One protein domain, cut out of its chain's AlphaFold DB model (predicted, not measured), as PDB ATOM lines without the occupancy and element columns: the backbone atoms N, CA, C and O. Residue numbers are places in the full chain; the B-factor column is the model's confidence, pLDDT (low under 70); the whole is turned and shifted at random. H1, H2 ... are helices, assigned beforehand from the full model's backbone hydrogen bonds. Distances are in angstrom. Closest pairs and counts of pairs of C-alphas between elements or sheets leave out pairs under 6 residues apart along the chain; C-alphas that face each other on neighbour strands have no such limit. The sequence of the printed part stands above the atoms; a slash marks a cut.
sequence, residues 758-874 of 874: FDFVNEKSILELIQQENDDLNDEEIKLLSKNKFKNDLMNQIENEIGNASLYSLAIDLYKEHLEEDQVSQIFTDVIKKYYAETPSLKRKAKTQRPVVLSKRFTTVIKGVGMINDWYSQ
ATOM      1  N   PHE A 758      38.274 -34.924 -17.856       78.94
ATOM      2  CA  PHE A 758      37.639 -33.617 -17.762       78.94
ATOM      3  C   PHE A 758      36.312 -33.531 -18.490       78.94
ATOM      4  O   PHE A 758      35.497 -32.703 -18.095       78.94
ATOM      5  N   ASP A 759      36.026 -34.413 -19.445       76.12
ATOM      6  CA  ASP A 759      34.696 -34.474 -20.056       76.12
ATOM      7  C   ASP A 759      33.639 -34.765 -18.974       76.12
ATOM      8  O   ASP A 759      32.626 -34.074 -18.868       76.12
ATOM      9  N   PHE A 760      33.942 -35.680 -18.050       74.75
ATOM     10  CA  PHE A 760      33.057 -36.041 -16.936       74.75
ATOM     11  C   PHE A 760      33.054 -35.015 -15.798       74.75
ATOM     12  O   PHE A 760      32.036 -34.807 -15.134       74.75
ATOM     13  N   VAL A 761      34.193 -34.371 -15.535       81.50
ATOM     14  CA  VAL A 761      34.309 -33.318 -14.510       81.50
ATOM     15  C   VAL A 761      33.570 -32.052 -14.960       81.50
ATOM     16  O   VAL A 761      32.956 -31.350 -14.151       81.50
ATOM     17  N   ASN A 762      33.568 -31.772 -16.262       82.75
ATOM     18  CA  ASN A 762      32.857 -30.644 -16.851       82.75
ATOM     19  C   ASN A 762      31.333 -30.829 -16.809       82.75
ATOM     20  O   ASN A 762      30.629 -29.846 -16.570       82.75
ATOM     21  N   GLU A 763      30.828 -32.059 -16.925       81.75
ATOM     22  CA  GLU A 763      29.400 -32.381 -16.760       81.75
ATOM     23  C   GLU A 763      28.892 -32.209 -15.315       81.75
ATOM     24  O   GLU A 763      27.700 -31.992 -15.103       81.75
ATOM     25  N   LYS A 764      29.779 -32.282 -14.313       83.62
ATOM     26  CA  LYS A 764      29.412 -32.210 -12.889       83.62
ATOM     27  C   LYS A 764      29.187 -30.788 -12.385       83.62
ATOM     28  O   LYS A 764      29.923 -29.859 -12.734       83.62
ATOM     29  N   SER A 765      28.224 -30.619 -11.480       87.25
ATOM     30  CA  SER A 765      28.083 -29.377 -10.715       87.25
ATOM     31  C   SER A 765      29.172 -29.247  -9.639       87.25
ATOM     32  O   SER A 765      29.811 -30.231  -9.267       87.25
ATOM     33  N   ILE A 766      29.372 -28.043  -9.084       88.69
ATOM     34  CA  ILE A 766      30.332 -27.857  -7.980       88.69
ATOM     35  C   ILE A 766      29.941 -28.710  -6.770       88.69
ATOM     36  O   ILE A 766      30.809 -29.338  -6.167       88.69
ATOM     37  N   LEU A 767      28.639 -28.802  -6.469       86.88
ATOM     38  CA  LEU A 767      28.125 -29.699  -5.431       86.88
ATOM     39  C   LEU A 767      28.614 -31.141  -5.626       86.88
ATOM     40  O   LEU A 767      29.180 -31.722  -4.708       86.88
ATOM     41  N   GLU A 768      28.439 -31.699  -6.823       81.50
ATOM     42  CA  GLU A 768      28.803 -33.086  -7.122       81.50
ATOM     43  C   GLU A 768      30.308 -33.374  -7.052       81.50
ATOM     44  O   GLU A 768      30.696 -34.545  -7.035       81.50
ATOM     45  N   LEU A 769      31.148 -32.335  -7.062       83.25
ATOM     46  CA  LEU A 769      32.594 -32.456  -6.899       83.25
ATOM     47  C   LEU A 769      33.003 -32.447  -5.417       83.25
ATOM     48  O   LEU A 769      33.924 -33.166  -5.038       83.25
ATOM     49  N   ILE A 770      32.317 -31.677  -4.566       84.25
ATOM     50  CA  ILE A 770      32.759 -31.416  -3.179       84.25
ATOM     51  C   ILE A 770      31.901 -32.074  -2.083       84.25
ATOM     52  O   ILE A 770      32.250 -31.978  -0.902       84.25
ATOM     53  N   GLN A 771      30.777 -32.701  -2.447       80.69
ATOM     54  CA  GLN A 771      29.824 -33.298  -1.507       80.69
ATOM     55  C   GLN A 771      30.366 -34.571  -0.833       80.69
ATOM     56  O   GLN A 771      30.858 -35.484  -1.496       80.69
ATOM     57  N   GLN A 772      30.193 -34.662   0.488       77.81
ATOM     58  CA  GLN A 772      30.471 -35.845   1.310       77.81
ATOM     59  C   GLN A 772      29.178 -36.437   1.910       77.81
ATOM     60  O   GLN A 772      28.153 -35.769   2.015       77.81
ATOM     61  N   GLU A 773      29.225 -37.716   2.303       64.31
ATOM     62  CA  GLU A 773      28.049 -38.539   2.663       64.31
ATOM     63  C   GLU A 773      27.280 -38.041   3.905       64.31
ATOM     64  O   GLU A 773      26.083 -38.279   4.011       64.31
ATOM     65  N   ASN A 774      27.947 -37.293   4.792       67.62
ATOM     66  CA  ASN A 774      27.387 -36.743   6.035       67.62
ATOM     67  C   ASN A 774      27.358 -35.203   6.051       67.62
ATOM     68  O   ASN A 774      27.401 -34.593   7.120       67.62
ATOM     69  N   ASP A 775      27.357 -34.551   4.887       75.75
ATOM     70  CA  ASP A 775      27.329 -33.091   4.838       75.75
ATOM     71  C   ASP A 775      25.969 -32.516   5.287       75.75
ATOM     72  O   ASP A 775      24.911 -32.900   4.792       75.75
ATOM     73  N   ASP A 776      26.002 -31.508   6.162       76.44
ATOM     74  CA  ASP A 776      24.848 -30.753   6.672       76.44
ATOM     75  C   ASP A 776      24.381 -29.647   5.698       76.44
ATOM     76  O   ASP A 776      24.185 -28.472   6.046       76.44
ATOM     77  N   LEU A 777      24.235 -30.019   4.426       81.25
ATOM     78  CA  LEU A 777      23.780 -29.114   3.376       81.25
ATOM     79  C   LEU A 777      22.281 -28.857   3.518       81.25
ATOM     80  O   LEU A 777      21.477 -29.783   3.558       81.25
ATOM     81  N   ASN A 778      21.899 -27.583   3.563       83.00
ATOM     82  CA  ASN A 778      20.488 -27.214   3.493       83.00
ATOM     83  C   ASN A 778      20.025 -27.121   2.025       83.00
ATOM     84  O   ASN A 778      20.842 -26.961   1.116       83.00
ATOM     85  N   ASP A 779      18.712 -27.170   1.793       84.75
ATOM     86  CA  ASP A 779      18.135 -27.205   0.438       84.75
ATOM     87  C   ASP A 779      18.556 -26.022  -0.451       84.75
ATOM     88  O   ASP A 779      18.717 -26.169  -1.662       84.75
ATOM     89  N   GLU A 780      18.752 -24.836   0.130       86.06
ATOM     90  CA  GLU A 780      19.161 -23.639  -0.616       86.06
ATOM     91  C   GLU A 780      20.653 -23.658  -0.990       86.06
ATOM     92  O   GLU A 780      21.022 -23.212  -2.076       86.06
ATOM     93  N   GLU A 781      21.510 -24.228  -0.142       86.81
ATOM     94  CA  GLU A 781      22.931 -24.462  -0.422       86.81
ATOM     95  C   GLU A 781      23.099 -25.514  -1.529       86.81
ATOM     96  O   GLU A 781      23.873 -25.300  -2.463       86.81
ATOM     97  N   ILE A 782      22.296 -26.586  -1.492       87.50
ATOM     98  CA  ILE A 782      22.222 -27.604  -2.555       87.50
ATOM     99  C   ILE A 782      21.833 -26.947  -3.882       87.50
ATOM    100  O   ILE A 782      22.565 -27.044  -4.867       87.50
ATOM    101  N   LYS A 783      20.716 -26.205  -3.912       88.88
ATOM    102  CA  LYS A 783      20.254 -25.509  -5.125       88.88
ATOM    103  C   LYS A 783      21.288 -24.536  -5.682       88.88
ATOM    104  O   LYS A 783      21.321 -24.333  -6.892       88.88
ATOM    105  N   LEU A 784      22.077 -23.882  -4.831       91.44
ATOM    106  CA  LEU A 784      23.095 -22.928  -5.259       91.44
ATOM    107  C   LEU A 784      24.293 -23.632  -5.901       91.44
ATOM    108  O   LEU A 784      24.645 -23.316  -7.037       91.44
ATOM    109  N   LEU A 785      24.870 -24.615  -5.208       89.19
ATOM    110  CA  LEU A 785      26.059 -25.351  -5.652       89.19
ATOM    111  C   LEU A 785      25.783 -26.283  -6.849       89.19
ATOM    112  O   LEU A 785      26.712 -26.690  -7.553       89.19
ATOM    113  N   SER A 786      24.514 -26.608  -7.113       90.00
ATOM    114  CA  SER A 786      24.079 -27.350  -8.302       90.00
ATOM    115  C   SER A 786      23.884 -26.492  -9.559       90.00
ATOM    116  O   SER A 786      23.689 -27.045 -10.638       90.00
ATOM    117  N   LYS A 787      23.924 -25.153  -9.477       90.94
ATOM    118  CA  LYS A 787      23.691 -24.282 -10.645       90.94
ATOM    119  C   LYS A 787      24.941 -24.128 -11.512       90.94
ATOM    120  O   LYS A 787      25.977 -23.672 -11.034       90.94
ATOM    121  N   ASN A 788      24.784 -24.306 -12.826       87.50
ATOM    122  CA  ASN A 788      25.829 -23.983 -13.811       87.50
ATOM    123  C   ASN A 788      26.277 -22.517 -13.741       87.50
ATOM    124  O   ASN A 788      27.449 -22.229 -13.941       87.50
ATOM    125  N   LYS A 789      25.372 -21.594 -13.386       90.62
ATOM    126  CA  LYS A 789      25.721 -20.181 -13.183       90.62
ATOM    127  C   LYS A 789      26.819 -20.002 -12.125       90.62
ATOM    128  O   LYS A 789      27.752 -19.251 -12.359       90.62
ATOM    129  N   PHE A 790      26.733 -20.715 -10.999       92.00
ATOM    130  CA  PHE A 790      27.746 -20.634  -9.942       92.00
ATOM    131  C   PHE A 790      29.100 -21.177 -10.420       92.00
ATOM    132  O   PHE A 790      30.125 -20.538 -10.207       92.00
ATOM    133  N   LYS A 791      29.094 -22.319 -11.126       91.69
ATOM    134  CA  LYS A 791      30.295 -22.905 -11.744       91.69
ATOM    135  C   LYS A 791      30.958 -21.931 -12.725       91.69
ATOM    136  O   LYS A 791      32.158 -21.714 -12.634       91.69
ATOM    137  N   ASN A 792      30.179 -21.323 -13.618       91.38
ATOM    138  CA  ASN A 792      30.693 -20.387 -14.618       91.38
ATOM    139  C   ASN A 792      31.253 -19.113 -13.976       91.38
ATOM    140  O   ASN A 792      32.333 -18.678 -14.349       91.38
ATOM    141  N   ASP A 793      30.562 -18.540 -12.987       92.06
ATOM    142  CA  ASP A 793      31.039 -17.337 -12.295       92.06
ATOM    143  C   ASP A 793      32.334 -17.603 -11.512       92.06
ATOM    144  O   ASP A 793      33.232 -16.764 -11.513       92.06
ATOM    145  N   LEU A 794      32.455 -18.778 -10.885       92.06
ATOM    146  CA  LEU A 794      33.693 -19.218 -10.245       92.06
ATOM    147  C   LEU A 794      34.837 -19.342 -11.261       92.06
ATOM    148  O   LEU A 794      35.918 -18.818 -11.014       92.06
ATOM    149  N   MET A 795      34.599 -20.002 -12.400       91.94
ATOM    150  CA  MET A 795      35.625 -20.169 -13.435       91.94
ATOM    151  C   MET A 795      36.039 -18.837 -14.063       91.94
ATOM    152  O   MET A 795      37.228 -18.612 -14.242       91.94
ATOM    153  N   ASN A 796      35.096 -17.926 -14.307       92.00
ATOM    154  CA  ASN A 796      35.401 -16.579 -14.795       92.00
ATOM    155  C   ASN A 796      36.252 -15.794 -13.787       92.00
ATOM    156  O   ASN A 796      37.152 -15.057 -14.177       92.00
ATOM    157  N   GLN A 797      35.975 -15.927 -12.485       91.88
ATOM    158  CA  GLN A 797      36.782 -15.270 -11.455       91.88
ATOM    159  C   GLN A 797      38.206 -15.839 -11.416       91.88
ATOM    160  O   GLN A 797      39.167 -15.080 -11.346       91.88
ATOM    161  N   ILE A 798      38.338 -17.163 -11.526       90.50
ATOM    162  CA  ILE A 798      39.627 -17.855 -11.634       90.50
ATOM    163  C   ILE A 798      40.396 -17.386 -12.879       90.50
ATOM    164  O   ILE A 798      41.569 -17.039 -12.778       90.50
ATOM    165  N   GLU A 799      39.746 -17.291 -14.038       90.88
ATOM    166  CA  GLU A 799      40.372 -16.803 -15.272       90.88
ATOM    167  C   GLU A 799      40.865 -15.355 -15.132       90.88
ATOM    168  O   GLU A 799      41.994 -15.046 -15.509       90.88
ATOM    169  N   ASN A 800      40.058 -14.482 -14.525       89.88
ATOM    170  CA  ASN A 800      40.401 -13.071 -14.343       89.88
ATOM    171  C   ASN A 800      41.561 -12.840 -13.363       89.88
ATOM    172  O   ASN A 800      42.329 -11.898 -13.552       89.88
ATOM    173  N   GLU A 801      41.672 -13.648 -12.305       88.81
ATOM    174  CA  GLU A 801      42.688 -13.450 -11.262       88.81
ATOM    175  C   GLU A 801      43.995 -14.203 -11.533       88.81
ATOM    176  O   GLU A 801      45.066 -13.678 -11.233       88.81
ATOM    177  N   ILE A 802      43.925 -15.410 -12.106       87.62
ATOM    178  CA  ILE A 802      45.088 -16.300 -12.284       87.62
ATOM    179  C   ILE A 802      45.255 -16.830 -13.719       87.62
ATOM    180  O   ILE A 802      46.080 -17.709 -13.955       87.62
ATOM    181  N   GLY A 803      44.507 -16.301 -14.695       81.12
ATOM    182  CA  GLY A 803      44.708 -16.568 -16.129       81.12
ATOM    183  C   GLY A 803      44.256 -17.950 -16.613       81.12
ATOM    184  O   GLY A 803      44.558 -18.336 -17.742       81.12
ATOM    185  N   ASN A 804      43.547 -18.711 -15.777       77.94
ATOM    186  CA  ASN A 804      43.144 -20.084 -16.068       77.94
ATOM    187  C   ASN A 804      41.703 -20.181 -16.587       77.94
ATOM    188  O   ASN A 804      40.754 -20.032 -15.824       77.94
ATOM    189  N   ALA A 805      41.536 -20.496 -17.874       75.19
ATOM    190  CA  ALA A 805      40.232 -20.493 -18.547       75.19
ATOM    191  C   ALA A 805      39.418 -21.800 -18.400       75.19
ATOM    192  O   ALA A 805      38.279 -21.883 -18.859       75.19
ATOM    193  N   SER A 806      39.979 -22.861 -17.804       85.75
ATOM    194  CA  SER A 806      39.311 -24.170 -17.738       85.75
ATOM    195  C   SER A 806      39.636 -24.962 -16.471       85.75
ATOM    196  O   SER A 806      40.681 -24.773 -15.851       85.75
ATOM    197  N   LEU A 807      38.755 -25.902 -16.102       86.31
ATOM    198  CA  LEU A 807      39.025 -26.846 -15.008       86.31
ATOM    199  C   LEU A 807      40.227 -27.746 -15.313       86.31
ATOM    200  O   LEU A 807      40.953 -28.102 -14.392       86.31
ATOM    201  N   TYR A 808      40.442 -28.082 -16.589       86.62
ATOM    202  CA  TYR A 808      41.595 -28.857 -17.045       86.62
ATOM    203  C   TYR A 808      42.908 -28.128 -16.746       86.62
ATOM    204  O   TYR A 808      43.773 -28.664 -16.058       86.62
ATOM    205  N   SER A 809      43.038 -26.888 -17.221       86.31
ATOM    206  CA  SER A 809      44.258 -26.097 -17.045       86.31
ATOM    207  C   SER A 809      44.522 -25.801 -15.565       86.31
ATOM    208  O   SER A 809      45.628 -26.034 -15.086       86.31
ATOM    209  N   LEU A 810      43.471 -25.462 -14.806       89.44
ATOM    210  CA  LEU A 810      43.549 -25.273 -13.357       89.44
ATOM    211  C   LEU A 810      44.057 -26.526 -12.625       89.44
ATOM    212  O   LEU A 810      44.874 -26.426 -11.715       89.44
ATOM    213  N   ALA A 811      43.570 -27.707 -13.003       88.56
ATOM    214  CA  ALA A 811      43.965 -28.960 -12.376       88.56
ATOM    215  C   ALA A 811      45.414 -29.349 -12.663       88.56
ATOM    216  O   ALA A 811      46.105 -29.817 -11.760       88.56
ATOM    217  N   ILE A 812      45.873 -29.159 -13.904       86.38
ATOM    218  CA  ILE A 812      47.260 -29.433 -14.286       86.38
ATOM    219  C   ILE A 812      48.209 -28.468 -13.575       86.38
ATOM    220  O   ILE A 812      49.227 -28.917 -13.053       86.38
ATOM    221  N   ASP A 813      47.868 -27.182 -13.493       87.88
ATOM    222  CA  ASP A 813      48.704 -26.187 -12.818       87.88
ATOM    223  C   ASP A 813      48.755 -26.392 -11.297       87.88
ATOM    224  O   ASP A 813      49.824 -26.262 -10.702       87.88
ATOM    225  N   LEU A 814      47.640 -26.780 -10.665       87.94
ATOM    226  CA  LEU A 814      47.615 -27.170  -9.247       87.94
ATOM    227  C   LEU A 814      48.410 -28.457  -8.985       87.94
ATOM    228  O   LEU A 814      49.060 -28.586  -7.951       87.94
ATOM    229  N   TYR A 815      48.346 -29.431  -9.898       87.44
ATOM    230  CA  TYR A 815      49.083 -30.688  -9.773       87.44
ATOM    231  C   TYR A 815      50.592 -30.494  -9.954       87.44
ATOM    232  O   TYR A 815      51.370 -31.025  -9.167       87.44
ATOM    233  N   LYS A 816      51.004 -29.716 -10.963       87.19
ATOM    234  CA  LYS A 816      52.416 -29.427 -11.273       87.19
ATOM    235  C   LYS A 816      53.023 -28.335 -10.391       87.19
ATOM    236  O   LYS A 816      54.143 -27.912 -10.654       87.19
ATOM    237  N   GLU A 817      52.286 -27.886  -9.373       86.00
ATOM    238  CA  GLU A 817      52.706 -26.845  -8.426       86.00
ATOM    239  C   GLU A 817      53.076 -25.518  -9.115       86.00
ATOM    240  O   GLU A 817      53.857 -24.722  -8.607       86.00
ATOM    241  N   HIS A 818      52.487 -25.251 -10.284       87.94
ATOM    242  CA  HIS A 818      52.567 -23.942 -10.935       87.94
ATOM    243  C   HIS A 818      51.637 -22.916 -10.266       87.94
ATOM    244  O   HIS A 818      51.801 -21.713 -10.467       87.94
ATOM    245  N   LEU A 819      50.657 -23.390  -9.487       87.50
ATOM    246  CA  LEU A 819      49.733 -22.583  -8.698       87.50
ATOM    247  C   LEU A 819      49.633 -23.102  -7.268       87.50
ATOM    248  O   LEU A 819      49.517 -24.304  -7.031       87.50
ATOM    249  N   GLU A 820      49.584 -22.164  -6.327       87.81
ATOM    250  CA  GLU A 820      49.388 -22.448  -4.910       87.81
ATOM    251  C   GLU A 820      47.915 -22.777  -4.619       87.81
ATOM    252  O   GLU A 820      47.004 -22.027  -4.990       87.81
ATOM    253  N   GLU A 821      47.663 -23.870  -3.890       87.81
ATOM    254  CA  GLU A 821      46.303 -24.290  -3.515       87.81
ATOM    255  C   GLU A 821      45.546 -23.200  -2.744       87.81
ATOM    256  O   GLU A 821      44.342 -23.006  -2.948       87.81
ATOM    257  N   ASP A 822      46.255 -22.460  -1.889       89.88
ATOM    258  CA  ASP A 822      45.685 -21.397  -1.062       89.88
ATOM    259  C   ASP A 822      45.145 -20.234  -1.903       89.88
ATOM    260  O   ASP A 822      44.112 -19.659  -1.557       89.88
ATOM    261  N   GLN A 823      45.775 -19.925  -3.042       89.69
ATOM    262  CA  GLN A 823      45.315 -18.863  -3.940       89.69
ATOM    263  C   GLN A 823      43.966 -19.227  -4.571       89.69
ATOM    264  O   GLN A 823      43.011 -18.452  -4.504       89.69
ATOM    265  N   VAL A 824      43.840 -20.443  -5.110       90.88
ATOM    266  CA  VAL A 824      42.584 -20.926  -5.714       90.88
ATOM    267  C   VAL A 824      41.491 -21.095  -4.654       90.88
ATOM    268  O   VAL A 824      40.327 -20.754  -4.881       90.88
ATOM    269  N   SER A 825      41.863 -21.580  -3.466       91.56
ATOM    270  CA  SER A 825      40.950 -21.731  -2.330       91.56
ATOM    271  C   SER A 825      40.400 -20.379  -1.860       91.56
ATOM    272  O   SER A 825      39.213 -20.274  -1.526       91.56
ATOM    273  N   GLN A 826      41.223 -19.329  -1.884       92.94
ATOM    274  CA  GLN A 826      40.810 -17.973  -1.535       92.94
ATOM    275  C   GLN A 826      39.816 -17.402  -2.559       92.94
ATOM    276  O   GLN A 826      38.745 -16.942  -2.157       92.94
ATOM    277  N   ILE A 827      40.091 -17.540  -3.862       92.62
ATOM    278  CA  ILE A 827      39.172 -17.111  -4.936       92.62
ATOM    279  C   ILE A 827      37.808 -17.796  -4.781       92.62
ATOM    280  O   ILE A 827      36.761 -17.141  -4.758       92.62
ATOM    281  N   PHE A 828      37.803 -19.120  -4.601       94.12
ATOM    282  CA  PHE A 828      36.569 -19.873  -4.379       94.12
ATOM    283  C   PHE A 828      35.829 -19.390  -3.126       94.12
ATOM    284  O   PHE A 828      34.607 -19.209  -3.150       94.12
ATOM    285  N   THR A 829      36.562 -19.168  -2.029       95.06
ATOM    286  CA  THR A 829      36.014 -18.669  -0.760       95.06
ATOM    287  C   THR A 829      35.309 -17.327  -0.943       95.06
ATOM    288  O   THR A 829      34.236 -17.114  -0.373       95.06
ATOM    289  N   ASP A 830      35.871 -16.424  -1.739       93.06
ATOM    290  CA  ASP A 830      35.302 -15.097  -1.951       93.06
ATOM    291  C   ASP A 830      34.049 -15.149  -2.834       93.06
ATOM    292  O   ASP A 830      33.022 -14.545  -2.496       93.06
ATOM    293  N   VAL A 831      34.066 -15.975  -3.887       93.81
ATOM    294  CA  VAL A 831      32.896 -16.215  -4.747       93.81
ATOM    295  C   VAL A 831      31.740 -16.830  -3.950       93.81
ATOM    296  O   VAL A 831      30.613 -16.327  -4.000       93.81
ATOM    297  N   ILE A 832      31.990 -17.879  -3.160       92.88
ATOM    298  CA  ILE A 832      30.925 -18.535  -2.387       92.88
ATOM    299  C   ILE A 832      30.398 -17.639  -1.255       92.88
ATOM    300  O   ILE A 832      29.190 -17.609  -1.013       92.88
ATOM    301  N   LYS A 833      31.258 -16.842  -0.599       93.62
ATOM    302  CA  LYS A 833      30.835 -15.862   0.419       93.62
ATOM    303  C   LYS A 833      29.906 -14.805  -0.159       93.62
ATOM    304  O   LYS A 833      28.903 -14.485   0.482       93.62
ATOM    305  N   LYS A 834      30.209 -14.288  -1.355       92.56
ATOM    306  CA  LYS A 834      29.352 -13.330  -2.069       92.56
ATOM    307  C   LYS A 834      27.956 -13.917  -2.292       92.56
ATOM    308  O   LYS A 834      26.961 -13.353  -1.842       92.56
ATOM    309  N   TYR A 835      27.902 -15.113  -2.866       92.31
ATOM    310  CA  TYR A 835      26.663 -15.845  -3.126       92.31
ATOM    311  C   TYR A 835      25.864 -16.176  -1.847       92.31
ATOM    312  O   TYR A 835      24.634 -16.055  -1.814       92.31
ATOM    313  N   TYR A 836      26.544 -16.544  -0.755       92.19
ATOM    314  CA  TYR A 836      25.896 -16.798   0.536       92.19
ATOM    315  C   TYR A 836      25.371 -15.512   1.186       92.19
ATOM    316  O   TYR A 836      24.330 -15.545   1.838       92.19
ATOM    317  N   ALA A 837      26.056 -14.377   1.020       89.62
ATOM    318  CA  ALA A 837      25.621 -13.087   1.558       89.62
ATOM    319  C   ALA A 837      24.367 -12.540   0.852       89.62
ATOM    320  O   ALA A 837      23.543 -11.884   1.499       89.62
ATOM    321  N   GLU A 838      24.220 -12.839  -0.441       89.25
ATOM    322  CA  GLU A 838      23.071 -12.478  -1.282       89.25
ATOM    323  C   GLU A 838      21.841 -13.374  -1.039       89.25
ATOM    324  O   GLU A 838      20.715 -12.973  -1.331       89.25
ATOM    325  N   THR A 839      22.027 -14.558  -0.445       87.38
ATOM    326  CA  THR A 839      20.947 -15.519  -0.174       87.38
ATOM    327  C   THR A 839      20.477 -15.418   1.290       87.38
ATOM    328  O   THR A 839      21.233 -15.777   2.198       87.38
ATOM    329  N   PRO A 840      19.229 -14.978   1.578       83.50
ATOM    330  CA  PRO A 840      18.776 -14.693   2.947       83.50
ATOM    331  C   PRO A 840      18.959 -15.843   3.951       83.50
ATOM    332  O   PRO A 840      19.351 -15.604   5.094       83.50
ATOM    333  N   SER A 841      18.735 -17.090   3.521       84.31
ATOM    334  CA  SER A 841      18.879 -18.305   4.336       84.31
ATOM    335  C   SER A 841      20.336 -18.733   4.576       84.31
ATOM    336  O   SER A 841      20.604 -19.470   5.525       84.31
ATOM    337  N   LEU A 842      21.293 -18.255   3.769       87.38
ATOM    338  CA  LEU A 842      22.717 -18.628   3.836       87.38
ATOM    339  C   LEU A 842      23.612 -17.525   4.416       87.38
ATOM    340  O   LEU A 842      24.770 -17.778   4.752       87.38
ATOM    341  N   LYS A 843      23.075 -16.318   4.632       87.06
ATOM    342  CA  LYS A 843      23.829 -15.135   5.080       87.06
ATOM    343  C   LYS A 843      24.635 -15.346   6.366       87.06
ATOM    344  O   LYS A 843      25.704 -14.759   6.532       87.06
ATOM    345  N   ARG A 844      24.149 -16.191   7.285       82.88
ATOM    346  CA  ARG A 844      24.896 -16.577   8.499       82.88
ATOM    347  C   ARG A 844      26.079 -17.498   8.176       82.88
ATOM    348  O   ARG A 844      27.152 -17.288   8.733       82.88
ATOM    349  N   LYS A 845      25.920 -18.447   7.242       84.94
ATOM    350  CA  LYS A 845      26.983 -19.371   6.803       84.94
ATOM    351  C   LYS A 845      28.132 -18.644   6.093       84.94
ATOM    352  O   LYS A 845      29.273 -19.073   6.237       84.94
ATOM    353  N   ALA A 846      27.876 -17.506   5.436       84.62
ATOM    354  CA  ALA A 846      28.914 -16.669   4.809       84.62
ATOM    355  C   ALA A 846      30.026 -16.219   5.783       84.62
ATOM    356  O   ALA A 846      31.148 -15.952   5.365       84.62
ATOM    357  N   LYS A 847      29.718 -16.131   7.086       85.88
ATOM    358  CA  LYS A 847      30.655 -15.711   8.143       85.88
ATOM    359  C   LYS A 847      31.280 -16.877   8.918       85.88
ATOM    360  O   LYS A 847      32.003 -16.646   9.881       85.88
ATOM    361  N   THR A 848      30.965 -18.114   8.545       87.38
ATOM    362  CA  THR A 848      31.499 -19.326   9.190       87.38
ATOM    363  C   THR A 848      32.721 -19.853   8.435       87.38
ATOM    364  O   THR A 848      33.085 -19.317   7.391       87.38
ATOM    365  N   GLN A 849      33.334 -20.939   8.919       87.69
ATOM    366  CA  GLN A 849      34.383 -21.656   8.179       87.69
ATOM    367  C   GLN A 849      33.849 -22.473   6.988       87.69
ATOM    368  O   GLN A 849      34.647 -22.964   6.195       87.69
ATOM    369  N   ARG A 850      32.524 -22.601   6.809       87.44
ATOM    370  CA  ARG A 850      31.918 -23.432   5.752       87.44
ATOM    371  C   ARG A 850      32.445 -23.102   4.337       87.44
ATOM    372  O   ARG A 850      32.876 -24.042   3.677       87.44
ATOM    373  N   PRO A 851      32.506 -21.831   3.883       90.12
ATOM    374  CA  PRO A 851      33.169 -21.444   2.631       90.12
ATOM    375  C   PRO A 851      34.591 -21.986   2.446       90.12
ATOM    376  O   PRO A 851      34.894 -22.517   1.386       90.12
ATOM    377  N   VAL A 852      35.421 -21.891   3.490       89.31
ATOM    378  CA  VAL A 852      36.840 -22.292   3.470       89.31
ATOM    379  C   VAL A 852      36.980 -23.815   3.408       89.31
ATOM    380  O   VAL A 852      37.857 -24.356   2.743       89.31
ATOM    381  N   VAL A 853      36.089 -24.538   4.088       88.06
ATOM    382  CA  VAL A 853      36.050 -26.004   4.018       88.06
ATOM    383  C   VAL A 853      35.660 -26.463   2.610       88.06
ATOM    384  O   VAL A 853      36.291 -27.361   2.059       88.06
ATOM    385  N   LEU A 854      34.640 -25.838   2.013       88.19
ATOM    386  CA  LEU A 854      34.182 -26.171   0.662       88.19
ATOM    387  C   LEU A 854      35.220 -25.809  -0.411       88.19
ATOM    388  O   LEU A 854      35.413 -26.595  -1.338       88.19
ATOM    389  N   SER A 855      35.921 -24.681  -0.263       89.75
ATOM    390  CA  SER A 855      36.991 -24.281  -1.181       89.75
ATOM    391  C   SER A 855      38.182 -25.231  -1.125       89.75
ATOM    392  O   SER A 855      38.647 -25.671  -2.173       89.75
ATOM    393  N   LYS A 856      38.619 -25.627   0.079       87.94
ATOM    394  CA  LYS A 856      39.710 -26.595   0.243       87.94
ATOM    395  C   LYS A 856      39.351 -27.951  -0.364       87.94
ATOM    396  O   LYS A 856      40.162 -28.561  -1.046       87.94
ATOM    397  N   ARG A 857      38.110 -28.417  -0.181       86.62
ATOM    398  CA  ARG A 857      37.635 -29.647  -0.840       86.62
ATOM    399  C   ARG A 857      37.673 -29.527  -2.362       86.62
ATOM    400  O   ARG A 857      38.114 -30.462  -3.021       86.62
ATOM    401  N   PHE A 858      37.232 -28.392  -2.910       88.75
ATOM    402  CA  PHE A 858      37.290 -28.141  -4.349       88.75
ATOM    403  C   PHE A 858      38.726 -28.210  -4.872       88.75
ATOM    404  O   PHE A 858      38.986 -28.984  -5.791       88.75
ATOM    405  N   THR A 859      39.668 -27.479  -4.269       88.69
ATOM    406  CA  THR A 859      41.069 -27.474  -4.721       88.69
ATOM    407  C   THR A 859      41.709 -28.854  -4.616       88.69
ATOM    408  O   THR A 859      42.327 -29.299  -5.581       88.69
ATOM    409  N   THR A 860      41.482 -29.588  -3.520       85.38
ATOM    410  CA  THR A 860      41.974 -30.967  -3.363       85.38
ATOM    411  C   THR A 860      41.414 -31.906  -4.434       85.38
ATOM    412  O   THR A 860      42.159 -32.700  -5.003       85.38
ATOM    413  N   VAL A 861      40.112 -31.828  -4.742       84.50
ATOM    414  CA  VAL A 861      39.491 -32.673  -5.778       84.50
ATOM    415  C   VAL A 861      40.032 -32.324  -7.162       84.50
ATOM    416  O   VAL A 861      40.389 -33.229  -7.909       84.50
ATOM    417  N   ILE A 862      40.136 -31.039  -7.502       87.69
ATOM    418  CA  ILE A 862      40.645 -30.591  -8.804       87.69
ATOM    419  C   ILE A 862      42.121 -30.970  -8.984       87.69
ATOM    420  O   ILE A 862      42.471 -31.524 -10.025       87.69
ATOM    421  N   LYS A 863      42.963 -30.788  -7.958       86.25
ATOM    422  CA  LYS A 863      44.360 -31.255  -7.961       86.25
ATOM    423  C   LYS A 863      44.447 -32.774  -8.143       86.25
ATOM    424  O   LYS A 863      45.217 -33.249  -8.975       86.25
ATOM    425  N   GLY A 864      43.621 -33.531  -7.417       82.25
ATOM    426  CA  GLY A 864      43.554 -34.989  -7.533       82.25
ATOM    427  C   GLY A 864      43.142 -35.459  -8.931       82.25
ATOM    428  O   GLY A 864      43.765 -36.358  -9.486       82.25
ATOM    429  N   VAL A 865      42.150 -34.813  -9.551       83.19
ATOM    430  CA  VAL A 865      41.762 -35.084 -10.946       83.19
ATOM    431  C   VAL A 865      42.905 -34.756 -11.912       83.19
ATOM    432  O   VAL A 865      43.134 -35.525 -12.840       83.19
ATOM    433  N   GLY A 866      43.643 -33.662 -11.692       84.25
ATOM    434  CA  GLY A 866      44.817 -33.294 -12.493       84.25
ATOM    435  C   GLY A 866      45.909 -34.363 -12.461       84.25
ATOM    436  O   GLY A 866      46.373 -34.790 -13.517       84.25
ATOM    437  N   MET A 867      46.239 -34.861 -11.266       79.88
ATOM    438  CA  MET A 867      47.190 -35.965 -11.076       79.88
ATOM    439  C   MET A 867      46.774 -37.219 -11.857       79.88
ATOM    440  O   MET A 867      47.582 -37.824 -12.556       79.88
ATOM    441  N   ILE A 868      45.500 -37.596 -11.754       76.81
ATOM    442  CA  ILE A 868      44.955 -38.796 -12.400       76.81
ATOM    443  C   ILE A 868      44.899 -38.607 -13.920       76.81
ATOM    444  O   ILE A 868      45.206 -39.529 -14.666       76.81
ATOM    445  N   ASN A 869      44.545 -37.420 -14.409       78.19
ATOM    446  CA  ASN A 869      44.477 -37.157 -15.843       78.19
ATOM    447  C   ASN A 869      45.861 -37.141 -16.508       78.19
ATOM    448  O   ASN A 869      46.006 -37.650 -17.618       78.19
ATOM    449  N   ASP A 870      46.877 -36.580 -15.843       75.31
ATOM    450  CA  ASP A 870      48.264 -36.640 -16.323       75.31
ATOM    451  C   ASP A 870      48.712 -38.104 -16.482       75.31
ATOM    452  O   ASP A 870      49.335 -38.450 -17.477       75.31
ATOM    453  N   TRP A 871      48.262 -38.991 -15.590       69.44
ATOM    454  CA  TRP A 871      48.487 -40.437 -15.682       69.44
ATOM    455  C   TRP A 871      47.800 -41.122 -16.867       69.44
ATOM    456  O   TRP A 871      48.422 -41.955 -17.516       69.44
ATOM    457  N   TYR A 872      46.550 -40.774 -17.187       66.19
ATOM    458  CA  TYR A 872      45.888 -41.265 -18.409       66.19
ATOM    459  C   TYR A 872      46.601 -40.812 -19.690       66.19
ATOM    460  O   TYR A 872      46.480 -41.458 -20.728       66.19
ATOM    461  N   SER A 873      47.318 -39.688 -19.623       63.12
ATOM    462  CA  SER A 873      47.923 -39.032 -20.784       63.12
ATOM    463  C   SER A 873      49.358 -39.500 -21.092       63.12
ATOM    464  O   SER A 873      49.888 -39.135 -22.145       63.12
ATOM    465  N   GLN A 874      49.996 -40.272 -20.199       56.00
ATOM    466  CA  GLN A 874      51.366 -40.808 -20.337       56.00
ATOM    467  C   GLN A 874      51.383 -42.217 -20.968       56.00
ATOM    468  O   GLN A 874      52.318 -42.499 -21.776       56.00
TER     469      GLN A 874
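AT A GLANCE: This is residues 758 to 874 of the 874 residues of an uncharacterized protein of Methanohalophilus sp. RSK (UniProt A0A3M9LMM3). Look first for one long helix, H7, with a steeply crossed set of helices around it: H6 packs slantwise on its residues 851 to 860, H5 crosses its residues 859 to 870, and the short H2 packs on residues 854 to 861. H4 packs on H6, and H1 and H3 are short helices farthest from the middle. The 117 printed residues hold seven named helices, H1 to H7 in chain order, and no named strand: all helix. The whole is compact, with a radius of gyration of the C-alphas of 13.9 A, yet elongated, spanning 47 by 29 by 22 A.

HOW THE PARTS SIT: Begin with the hub H7, residues 850 to 873. H6, residues 821 to 838, touches it at a steep tilt of 46 degrees, opposite ways; the closest C-alphas, of Ser 825 and Ser 855, are 4.8 A apart. H5, residues 807 to 815, touches H7 about perpendicular at 89 degrees, closest at Ala 811 and Gly 866, C-alphas 4.4 A apart. H2, residues 766 to 770, touches H7, with the C-alphas of Ile 770 and Arg 857 closest at 5.7 A. H4, residues 788 to 802, touches H6 with its residues 793 to 798 alone, at a steep tilt of 45 degrees, opposite ways; the closest C-alphas, of Leu 794 and Val 831, are 6.3 A apart. H1, residues 758 to 763, only just touches H5, with 3 pairs of C-alphas within 8 A, closest at Phe 758 and Tyr 808, 6.2 A. H3, residues 779 to 785, only just touches H2, also with 3 pairs, closest at Leu 767 and Leu 785, 4.8 A. In the seven helices every O i to N i+4 pair is within hydrogen-bond range.

IN THESE COORDINATES: Find C-alpha 850 at (31.918, -23.432, 5.752); from there H7 runs 34.7 A to C-alpha 873 at (47.923, -39.032, -20.784). H6 is 26.2 A long and H4 20.8 A. H1 begins at C-alpha 758, (37.639, -33.617, -17.762).

THE WHOLE: The C-alphas of Pro 840 and Gln 874 are farthest apart, 47.8 A. The printed part has no cut, and the link from H6 to H7 is long, 11 residues. Residues 773 to 774 and 871 to 874 have pLDDT under 70.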